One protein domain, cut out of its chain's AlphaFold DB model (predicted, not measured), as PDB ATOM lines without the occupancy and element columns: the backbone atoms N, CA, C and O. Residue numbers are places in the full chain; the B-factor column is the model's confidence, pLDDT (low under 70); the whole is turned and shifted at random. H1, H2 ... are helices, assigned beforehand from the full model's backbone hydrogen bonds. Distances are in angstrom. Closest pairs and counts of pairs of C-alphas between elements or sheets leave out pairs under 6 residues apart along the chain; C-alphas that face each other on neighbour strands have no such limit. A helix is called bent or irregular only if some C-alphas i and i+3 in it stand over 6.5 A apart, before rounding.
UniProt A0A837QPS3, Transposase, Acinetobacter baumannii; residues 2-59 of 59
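AT A GLANCE: This is residues 2 to 59 of the 59 residues of the protein "Transposase" of Acinetobacter baumannii (UniProt A0A837QPS3). What shape does the printed part make? It is a long helical arm on a small body: residues 2 to 20 of H1 stick out, and beyond short H2 the chain folds back as H3, whose residues 49 to 53 pack on residues 21 to 25 of H1 at a steep angle. How is it made up? The 58 printed residues hold three named helices, in the order H1, H2, H3, and no named strand; the class is all helix. The whole is only just loose, close to extended, with a radius of gyration of the C-alphas of 15.5 A and spans of 49 by 27 by 16 A.

HOW THE PARTS SIT: Where does H1, residues 2 to 26, touch H3, residues 38 to 57? The closest C-alphas are those of Gln 24 and Val 53, 7.3 A apart. The two helices run opposite ways at a steep tilt of 69.5 degrees, only just short of about perpendicular. Where is H2, residues 29 to 32? H2 is close to H1 but not clearly touching, with the C-alphas of Lys 26 and Ser 32 closest at 5.1 A. H2 and H3 are near each other, with 6 pairs of C-alphas within 10 A. What do the backbones show? O i to N i+4 pairs are within hydrogen-bond range in 20 of 21 cases in H1 and 14 of 16 in H3; H2 is too short for such a pair.

IN THESE COORDINATES: Where does H1 run? It goes from C-alpha 2 at (73.433, 72.301, 169.103) to C-alpha 26 at (102.473, 68.706, 149.169), 35.4 A. What of H2 and H3? H2 has four residues, and H3 spans 26.4 A, ending with C-alpha 57 at (90.325, 64.437, 141.250). H3 is irregular: C-alphas 40 and 43 are 8.1 A apart.

THE WHOLE: How large is it? The two C-alphas farthest apart, those of Asp 2 and Lys 40, are 49.3 A apart. Is it continuous and confident? The printed part has no cut, and the links H1 to H2 and H2 to H3 are tight. The mean pLDDT of the printed part is 91.6, and residue 59 is under 70.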
ATOM      1  N   ASP A   2      73.715  73.213 170.233       81.88
ATOM      2  CA  ASP A   2      73.433  72.301 169.103       81.88
ATOM      3  C   ASP A   2      73.600  72.952 167.708       81.88
ATOM      4  O   ASP A   2      74.092  72.329 166.768       81.88
ATOM      5  N   VAL A   3      73.293  74.251 167.585       89.81
ATOM      6  CA  VAL A   3      73.537  75.046 166.361       89.81
ATOM      7  C   VAL A   3      75.035  75.170 166.062       89.81
ATOM      8  O   VAL A   3      75.475  74.922 164.942       89.81
ATOM      9  N   GLU A   4      75.835  75.475 167.081       93.25
ATOM     10  CA  GLU A   4      77.297  75.558 166.988       93.25
ATOM     11  C   GLU A   4      77.918  74.205 166.611       93.25
ATOM     12  O   GLU A   4      78.784  74.127 165.742       93.25
ATOM     13  N   LYS A   5      77.414  73.106 167.186       92.88
ATOM     14  CA  LYS A   5      77.849  71.747 166.843       92.88
ATOM     15  C   LYS A   5      77.558  71.405 165.378       92.88
ATOM     16  O   LYS A   5      78.414  70.826 164.705       92.88
ATOM     17  N   LYS A   6      76.384  71.783 164.859       94.62
ATOM     18  CA  LYS A   6      76.034  71.620 163.436       94.62
ATOM     19  C   LYS A   6      76.933  72.466 162.530       94.62
ATOM     20  O   LYS A   6      77.415  71.951 161.521       94.62
ATOM     21  N   TYR A   7      77.220  73.708 162.920       95.12
ATOM     22  CA  TYR A   7      78.136  74.592 162.198       95.12
ATOM     23  C   TYR A   7      79.561  74.020 162.141       95.12
ATOM     24  O   TYR A   7      80.129  73.859 161.061       95.12
ATOM     25  N   ASN A   8      80.103  73.583 163.278       95.12
ATOM     26  CA  ASN A   8      81.428  72.967 163.346       95.12
ATOM     27  C   ASN A   8      81.508  71.677 162.519       95.12
ATOM     28  O   ASN A   8      82.510  71.432 161.848       95.12
ATOM     29  N   LYS A   9      80.433  70.878 162.486       95.31
ATOM     30  CA  LYS A   9      80.346  69.690 161.623       95.31
ATOM     31  C   LYS A   9      80.383  70.057 160.135       95.31
ATOM     32  O   LYS A   9      81.028  69.355 159.359       95.31
ATOM     33  N   MET A  10      79.716  71.137 159.730       96.00
ATOM     34  CA  MET A  10      79.754  71.637 158.351       96.00
ATOM     35  C   MET A  10      81.161  72.108 157.965       96.00
ATOM     36  O   MET A  10      81.685  71.679 156.938       96.00
ATOM     37  N   ILE A  11      81.806  72.911 158.814       96.69
ATOM     38  CA  ILE A  11      83.185  73.369 158.598       96.69
ATOM     39  C   ILE A  11      84.160  72.189 158.543       96.69
ATOM     40  O   ILE A  11      85.033  72.156 157.678       96.69
ATOM     41  N   GLY A  12      83.987  71.193 159.416       96.69
ATOM     42  CA  GLY A  12      84.792  69.974 159.416       96.69
ATOM     43  C   GLY A  12      84.733  69.239 158.076       96.69
ATOM     44  O   GLY A  12      85.775  68.894 157.528       96.69
ATOM     45  N   LYS A  13      83.541  69.081 157.487       95.62
ATOM     46  CA  LYS A  13      83.390  68.452 156.161       95.62
ATOM     47  C   LYS A  13      84.157  69.197 155.068       95.62
ATOM     48  O   LYS A  13      84.805  68.565 154.241       95.62
ATOM     49  N   ILE A  14      84.111  70.529 155.082       95.75
ATOM     50  CA  ILE A  14      84.832  71.365 154.111       95.75
ATOM     51  C   ILE A  14      86.347  71.233 154.315       95.75
ATOM     52  O   ILE A  14      87.087  71.056 153.348       95.75
ATOM     53  N   ARG A  15      86.816  71.261 155.571       96.69
ATOM     54  CA  ARG A  15      88.242  71.114 155.899       96.69
ATOM     55  C   ARG A  15      88.808  69.788 155.436       96.69
ATOM     56  O   ARG A  15      89.873  69.798 154.837       96.69
ATOM     57  N   VAL A  16      88.088  68.686 155.637       95.94
ATOM     58  CA  VAL A  16      88.542  67.360 155.200       95.94
ATOM     59  C   VAL A  16      88.857  67.364 153.702       95.94
ATOM     60  O   VAL A  16      89.931  66.923 153.309       95.94
ATOM     61  N   VAL A  17      87.985  67.923 152.856       93.19
ATOM     62  CA  VAL A  17      88.242  68.015 151.405       93.19
ATOM     63  C   VAL A  17      89.484  68.867 151.111       93.19
ATOM     64  O   VAL A  17      90.348  68.463 150.334       93.19
ATOM     65  N   ILE A  18      89.615  70.018 151.774       93.38
ATOM     66  CA  ILE A  18      90.770  70.916 151.617       93.38
ATOM     67  C   ILE A  18      92.075  70.239 152.066       93.38
ATOM     68  O   ILE A  18      93.107  70.397 151.420       93.38
ATOM     69  N   GLU A  19      92.051  69.476 153.156       95.31
ATOM     70  CA  GLU A  19      93.205  68.745 153.682       95.31
ATOM     71  C   GLU A  19      93.682  67.663 152.710       95.31
ATOM     72  O   GLU A  19      94.888  67.552 152.483       95.31
ATOM     73  N   HIS A  20      92.761  66.937 152.067       93.44
ATOM     74  CA  HIS A  20      93.108  65.964 151.026       93.44
ATOM     75  C   HIS A  20      93.789  66.638 149.828       93.44
ATOM     76  O   HIS A  20      94.861  66.199 149.406       93.44
ATOM     77  N   ILE A  21      93.235  67.751 149.333       92.62
ATOM     78  CA  ILE A  21      93.837  68.529 148.237       92.62
ATOM     79  C   ILE A  21      95.220  69.054 148.649       92.62
ATOM     80  O   ILE A  21      96.188  68.936 147.899       92.62
ATOM     81  N   ASN A  22      95.353  69.585 149.866       91.75
ATOM     82  CA  ASN A  22      96.634  70.060 150.389       91.75
ATOM     83  C   ASN A  22      97.669  68.935 150.507       91.75
ATOM     84  O   ASN A  22      98.849  69.174 150.255       91.75
ATOM     85  N   SER A  23      97.251  67.723 150.875       93.69
ATOM     86  CA  SER A  23      98.123  66.548 150.919       93.69
ATOM     87  C   SER A  23      98.669  66.210 149.526       93.69
ATOM     88  O   SER A  23      99.884  66.132 149.350       93.69
ATOM     89  N   GLN A  24      97.797  66.144 148.512       93.19
ATOM     90  CA  GLN A  24      98.188  65.914 147.112       93.19
ATOM     91  C   GLN A  24      99.130  67.006 146.583       93.19
ATOM     92  O   GLN A  24     100.114  66.729 145.898       93.19
ATOM     93  N   LEU A  25      98.863  68.267 146.929       92.19
ATOM     94  CA  LEU A  25      99.711  69.394 146.548       92.19
ATOM     95  C   LEU A  25     101.097  69.334 147.210       92.19
ATOM     96  O   LEU A  25     102.099  69.682 146.582       92.19
ATOM     97  N   LYS A  26     101.194  68.857 148.455       90.81
ATOM     98  CA  LYS A  26     102.473  68.706 149.169       90.81
ATOM     99  C   LYS A  26     103.357  67.581 148.622       90.81
ATOM    100  O   LYS A  26     104.552  67.587 148.903       90.81
ATOM    101  N   THR A  27     102.839  66.672 147.795       92.06
ATOM    102  CA  THR A  27     103.675  65.709 147.054       92.06
ATOM    103  C   THR A  27     104.672  66.419 146.130       92.06
ATOM    104  O   THR A  27     105.777  65.931 145.894       92.06
ATOM    105  N   PHE A  28     104.333  67.611 145.633       91.75
ATOM    106  CA  PHE A  28     105.225  68.384 144.780       91.75
ATOM    107  C   PHE A  28     106.264  69.143 145.619       91.75
ATOM    108  O   PHE A  28     105.925  70.053 146.375       91.75
ATOM    109  N   ARG A  29     107.559  68.860 145.403       92.06
ATOM    110  CA  ARG A  29     108.690  69.507 146.113       92.06
ATOM    111  C   ARG A  29     108.691  71.037 146.065       92.06
ATOM    112  O   ARG A  29     109.189  71.693 146.970       92.06
ATOM    113  N   ILE A  30     108.097  71.626 145.027       90.44
ATOM    114  CA  ILE A  30     107.908  73.081 144.907       90.44
ATOM    115  C   ILE A  30     107.018  73.680 146.011       90.44
ATOM    116  O   ILE A  30     107.131  74.875 146.288       90.44
ATOM    117  N   LEU A  31     106.150  72.864 146.616       89.25
ATOM    118  CA  LEU A  31     105.242  73.223 147.705       89.25
ATOM    119  C   LEU A  31     105.677  72.650 149.062       89.25
ATOM    120  O   LEU A  31     105.390  73.279 150.078       89.25
ATOM    121  N   SER A  32     106.368  71.504 149.102       88.81
ATOM    122  CA  SER A  32     106.867  70.925 150.361       88.81
ATOM    123  C   SER A  32     108.222  71.463 150.822       88.81
ATOM    124  O   SER A  32     108.505  71.434 152.016       88.81
ATOM    125  N   GLU A  33     109.045  72.002 149.920       89.94
ATOM    126  CA  GLU A  33     110.380  72.518 150.240       89.94
ATOM    127  C   GLU A  33     110.544  74.004 149.883       89.94
ATOM    128  O   GLU A  33     109.732  74.629 149.193       89.94
ATOM    129  N   ARG A  34     111.653  74.605 150.338       90.44
ATOM    130  CA  ARG A  34     111.993  75.995 150.015       90.44
ATOM    131  C   ARG A  34     112.311  76.138 148.525       90.44
ATOM    132  O   ARG A  34     113.437  75.918 148.082       90.44
ATOM    133  N   TYR A  35     111.340  76.622 147.758       88.75
ATOM    134  CA  TYR A  35     111.547  76.884 146.339       88.75
ATOM    135  C   TYR A  35     112.414  78.127 146.090       88.75
ATOM    136  O   TYR A  35     112.075  79.249 146.487       88.75
ATOM    137  N   ARG A  36     113.534  77.944 145.385       88.69
ATOM    138  CA  ARG A  36     114.402  79.045 144.944       88.69
ATOM    139  C   ARG A  36     113.796  79.744 143.718       88.69
ATOM    140  O   ARG A  36     113.145  79.115 142.893       88.69
ATOM    141  N   ASN A  37     114.011  81.056 143.583       87.00
ATOM    142  CA  ASN A  37     113.551  81.867 142.439       87.00
ATOM    143  C   ASN A  37     112.017  81.962 142.253       87.00
ATOM    144  O   ASN A  37     111.519  82.005 141.124       87.00
ATOM    145  N   ARG A  38     111.251  82.063 143.354       86.94
ATOM    146  CA  ARG A  38     109.773  82.165 143.320       86.94
ATOM    147  C   ARG A  38     109.211  83.338 142.501       86.94
ATOM    148  O   ARG A  38     108.125  83.221 141.954       86.94
ATOM    149  N   ARG A  39     109.943  84.445 142.350       86.44
ATOM    150  CA  ARG A  39     109.405  85.683 141.749       86.44
ATOM    151  C   ARG A  39     109.054  85.586 140.257       86.44
ATOM    152  O   ARG A  39     108.176  86.307 139.816       86.44
ATOM    153  N   LYS A  40     109.721  84.727 139.470       86.88
ATOM    154  CA  LYS A  40     109.580  84.747 137.997       86.88
ATOM    155  C   LYS A  40     108.500  83.816 137.441       86.88
ATOM    156  O   LYS A  40     107.792  84.188 136.518       86.88
ATOM    157  N   ARG A  41     108.420  82.574 137.927       90.94
ATOM    158  CA  ARG A  41     107.589  81.519 137.302       90.94
ATOM    159  C   ARG A  41     106.828  80.646 138.301       90.94
ATOM    160  O   ARG A  41     106.292  79.615 137.916       90.94
ATOM    161  N   PHE A  42     106.800  81.016 139.582       90.62
ATOM    162  CA  PHE A  42     106.121  80.207 140.598       90.62
ATOM    163  C   PHE A  42     104.622  80.089 140.319       90.62
ATOM    164  O   PHE A  42     104.133  78.972 140.251       90.62
ATOM    165  N   GLY A  43     103.937  81.203 140.037       91.88
ATOM    166  CA  GLY A  43     102.508  81.189 139.702       91.88
ATOM    167  C   GLY A  43     102.184  80.266 138.524       91.88
ATOM    168  O   GLY A  43     101.326  79.403 138.648       91.88
ATOM    169  N   LEU A  44     102.948  80.350 137.427       94.19
ATOM    170  CA  LEU A  44     102.759  79.473 136.265       94.19
ATOM    171  C   LEU A  44     102.913  77.983 136.621       94.19
ATOM    172  O   LEU A  44     102.120  77.157 136.182       94.19
ATOM    173  N   ARG A  45     103.922  77.636 137.431       93.06
ATOM    174  CA  ARG A  45     104.157  76.249 137.865       93.06
ATOM    175  C   ARG A  45     103.061  75.746 138.802       93.06
ATOM    176  O   ARG A  45     102.635  74.608 138.653       93.06
ATOM    177  N   ILE A  46     102.591  76.585 139.725       92.31
ATOM    178  CA  ILE A  46     101.478  76.238 140.616       92.31
ATOM    179  C   ILE A  46     100.179  76.067 139.829       92.31
ATOM    180  O   ILE A  46      99.471  75.098 140.070       92.31
ATOM    181  N   ASN A  47      99.905  76.922 138.842       93.88
ATOM    182  CA  ASN A  47      98.726  76.787 137.983       93.88
ATOM    183  C   ASN A  47      98.735  75.464 137.206       93.88
ATOM    184  O   ASN A  47      97.707  74.799 137.115       93.88
ATOM    185  N   LEU A  48      99.899  75.048 136.694       94.94
ATOM    186  CA  LEU A  48     100.032  73.760 136.016       94.94
ATOM    187  C   LEU A  48      99.791  72.585 136.975       94.94
ATOM    188  O   LEU A  48      99.065  71.656 136.639       94.94
ATOM    189  N   ILE A  49     100.358  72.640 138.181       94.00
ATOM    190  CA  ILE A  49     100.148  71.614 139.212       94.00
ATOM    191  C   ILE A  49      98.674  71.545 139.623       94.00
ATOM    192  O   ILE A  49      98.124  70.452 139.719       94.00
ATOM    193  N   ALA A  50      98.017  72.691 139.801       93.62
ATOM    194  CA  ALA A  50      96.594  72.756 140.108       93.62
ATOM    195  C   ALA A  50      95.751  72.113 138.995       93.62
ATOM    196  O   ALA A  50      94.857  71.328 139.291       93.62
ATOM    197  N   ALA A  51      96.071  72.370 137.722       95.00
ATOM    198  CA  ALA A  51      95.389  71.729 136.598       95.00
ATOM    199  C   ALA A  51      95.547  70.196 136.605       95.00
ATOM    200  O   ALA A  51      94.574  69.483 136.367       95.00
ATOM    201  N   LEU A  52      96.741  69.683 136.925       93.94
ATOM    202  CA  LEU A  52      96.989  68.240 137.044       93.94
ATOM    203  C   LEU A  52      96.213  67.619 138.211       93.94
ATOM    204  O   LEU A  52      95.552  66.602 138.030       93.94
ATOM    205  N   VAL A  53      96.252  68.245 139.391       92.94
ATOM    206  CA  VAL A  53      95.511  67.782 140.576       92.94
ATOM    207  C   VAL A  53      94.005  67.793 140.325       92.94
ATOM    208  O   VAL A  53      93.329  66.815 140.632       92.94
ATOM    209  N   ASN A  54      93.485  68.837 139.681       92.31
ATOM    210  CA  ASN A  54      92.080  68.893 139.284       92.31
ATOM    211  C   ASN A  54      91.722  67.756 138.322       92.31
ATOM    212  O   ASN A  54      90.691  67.119 138.498       92.31
ATOM    213  N   ARG A  55      92.577  67.458 137.333       93.50
ATOM    214  CA  ARG A  55      92.346  66.346 136.401       93.50
ATOM    215  C   ARG A  55      92.337  64.986 137.105       93.50
ATOM    216  O   ARG A  55      91.524  64.152 136.730       93.50
ATOM    217  N   MET A  56      93.205  64.776 138.098       91.12
ATOM    218  CA  MET A  56      93.248  63.537 138.889       91.12
ATOM    219  C   MET A  56      92.025  63.374 139.802       91.12
ATOM    220  O   MET A  56      91.564  62.259 139.983       91.12
ATOM    221  N   ASN A  57      91.495  64.469 140.358       89.12
ATOM    222  CA  ASN A  57      90.325  64.437 141.250       89.12
ATOM    223  C   ASN A  57      88.973  64.406 140.513       89.12
ATOM    224  O   ASN A  57      87.941  64.219 141.150       89.12
ATOM    225  N   LEU A  58      88.968  64.667 139.202       83.62
ATOM    226  CA  LEU A  58      87.781  64.625 138.338       83.62
ATOM    227  C   LEU A  58      87.598  63.274 137.621       83.62
ATOM    228  O   LEU A  58      86.599  63.111 136.922       83.62
ATOM    229  N   GLN A  59      88.561  62.354 137.738       62.47
ATOM    230  CA  GLN A  59      88.419  60.950 137.327       62.47
ATOM    231  C   GLN A  59      87.805  60.130 138.456       62.47
ATOM    232  O   GLN A  59      87.017  59.221 138.121       62.47
TER     233      GLN A  59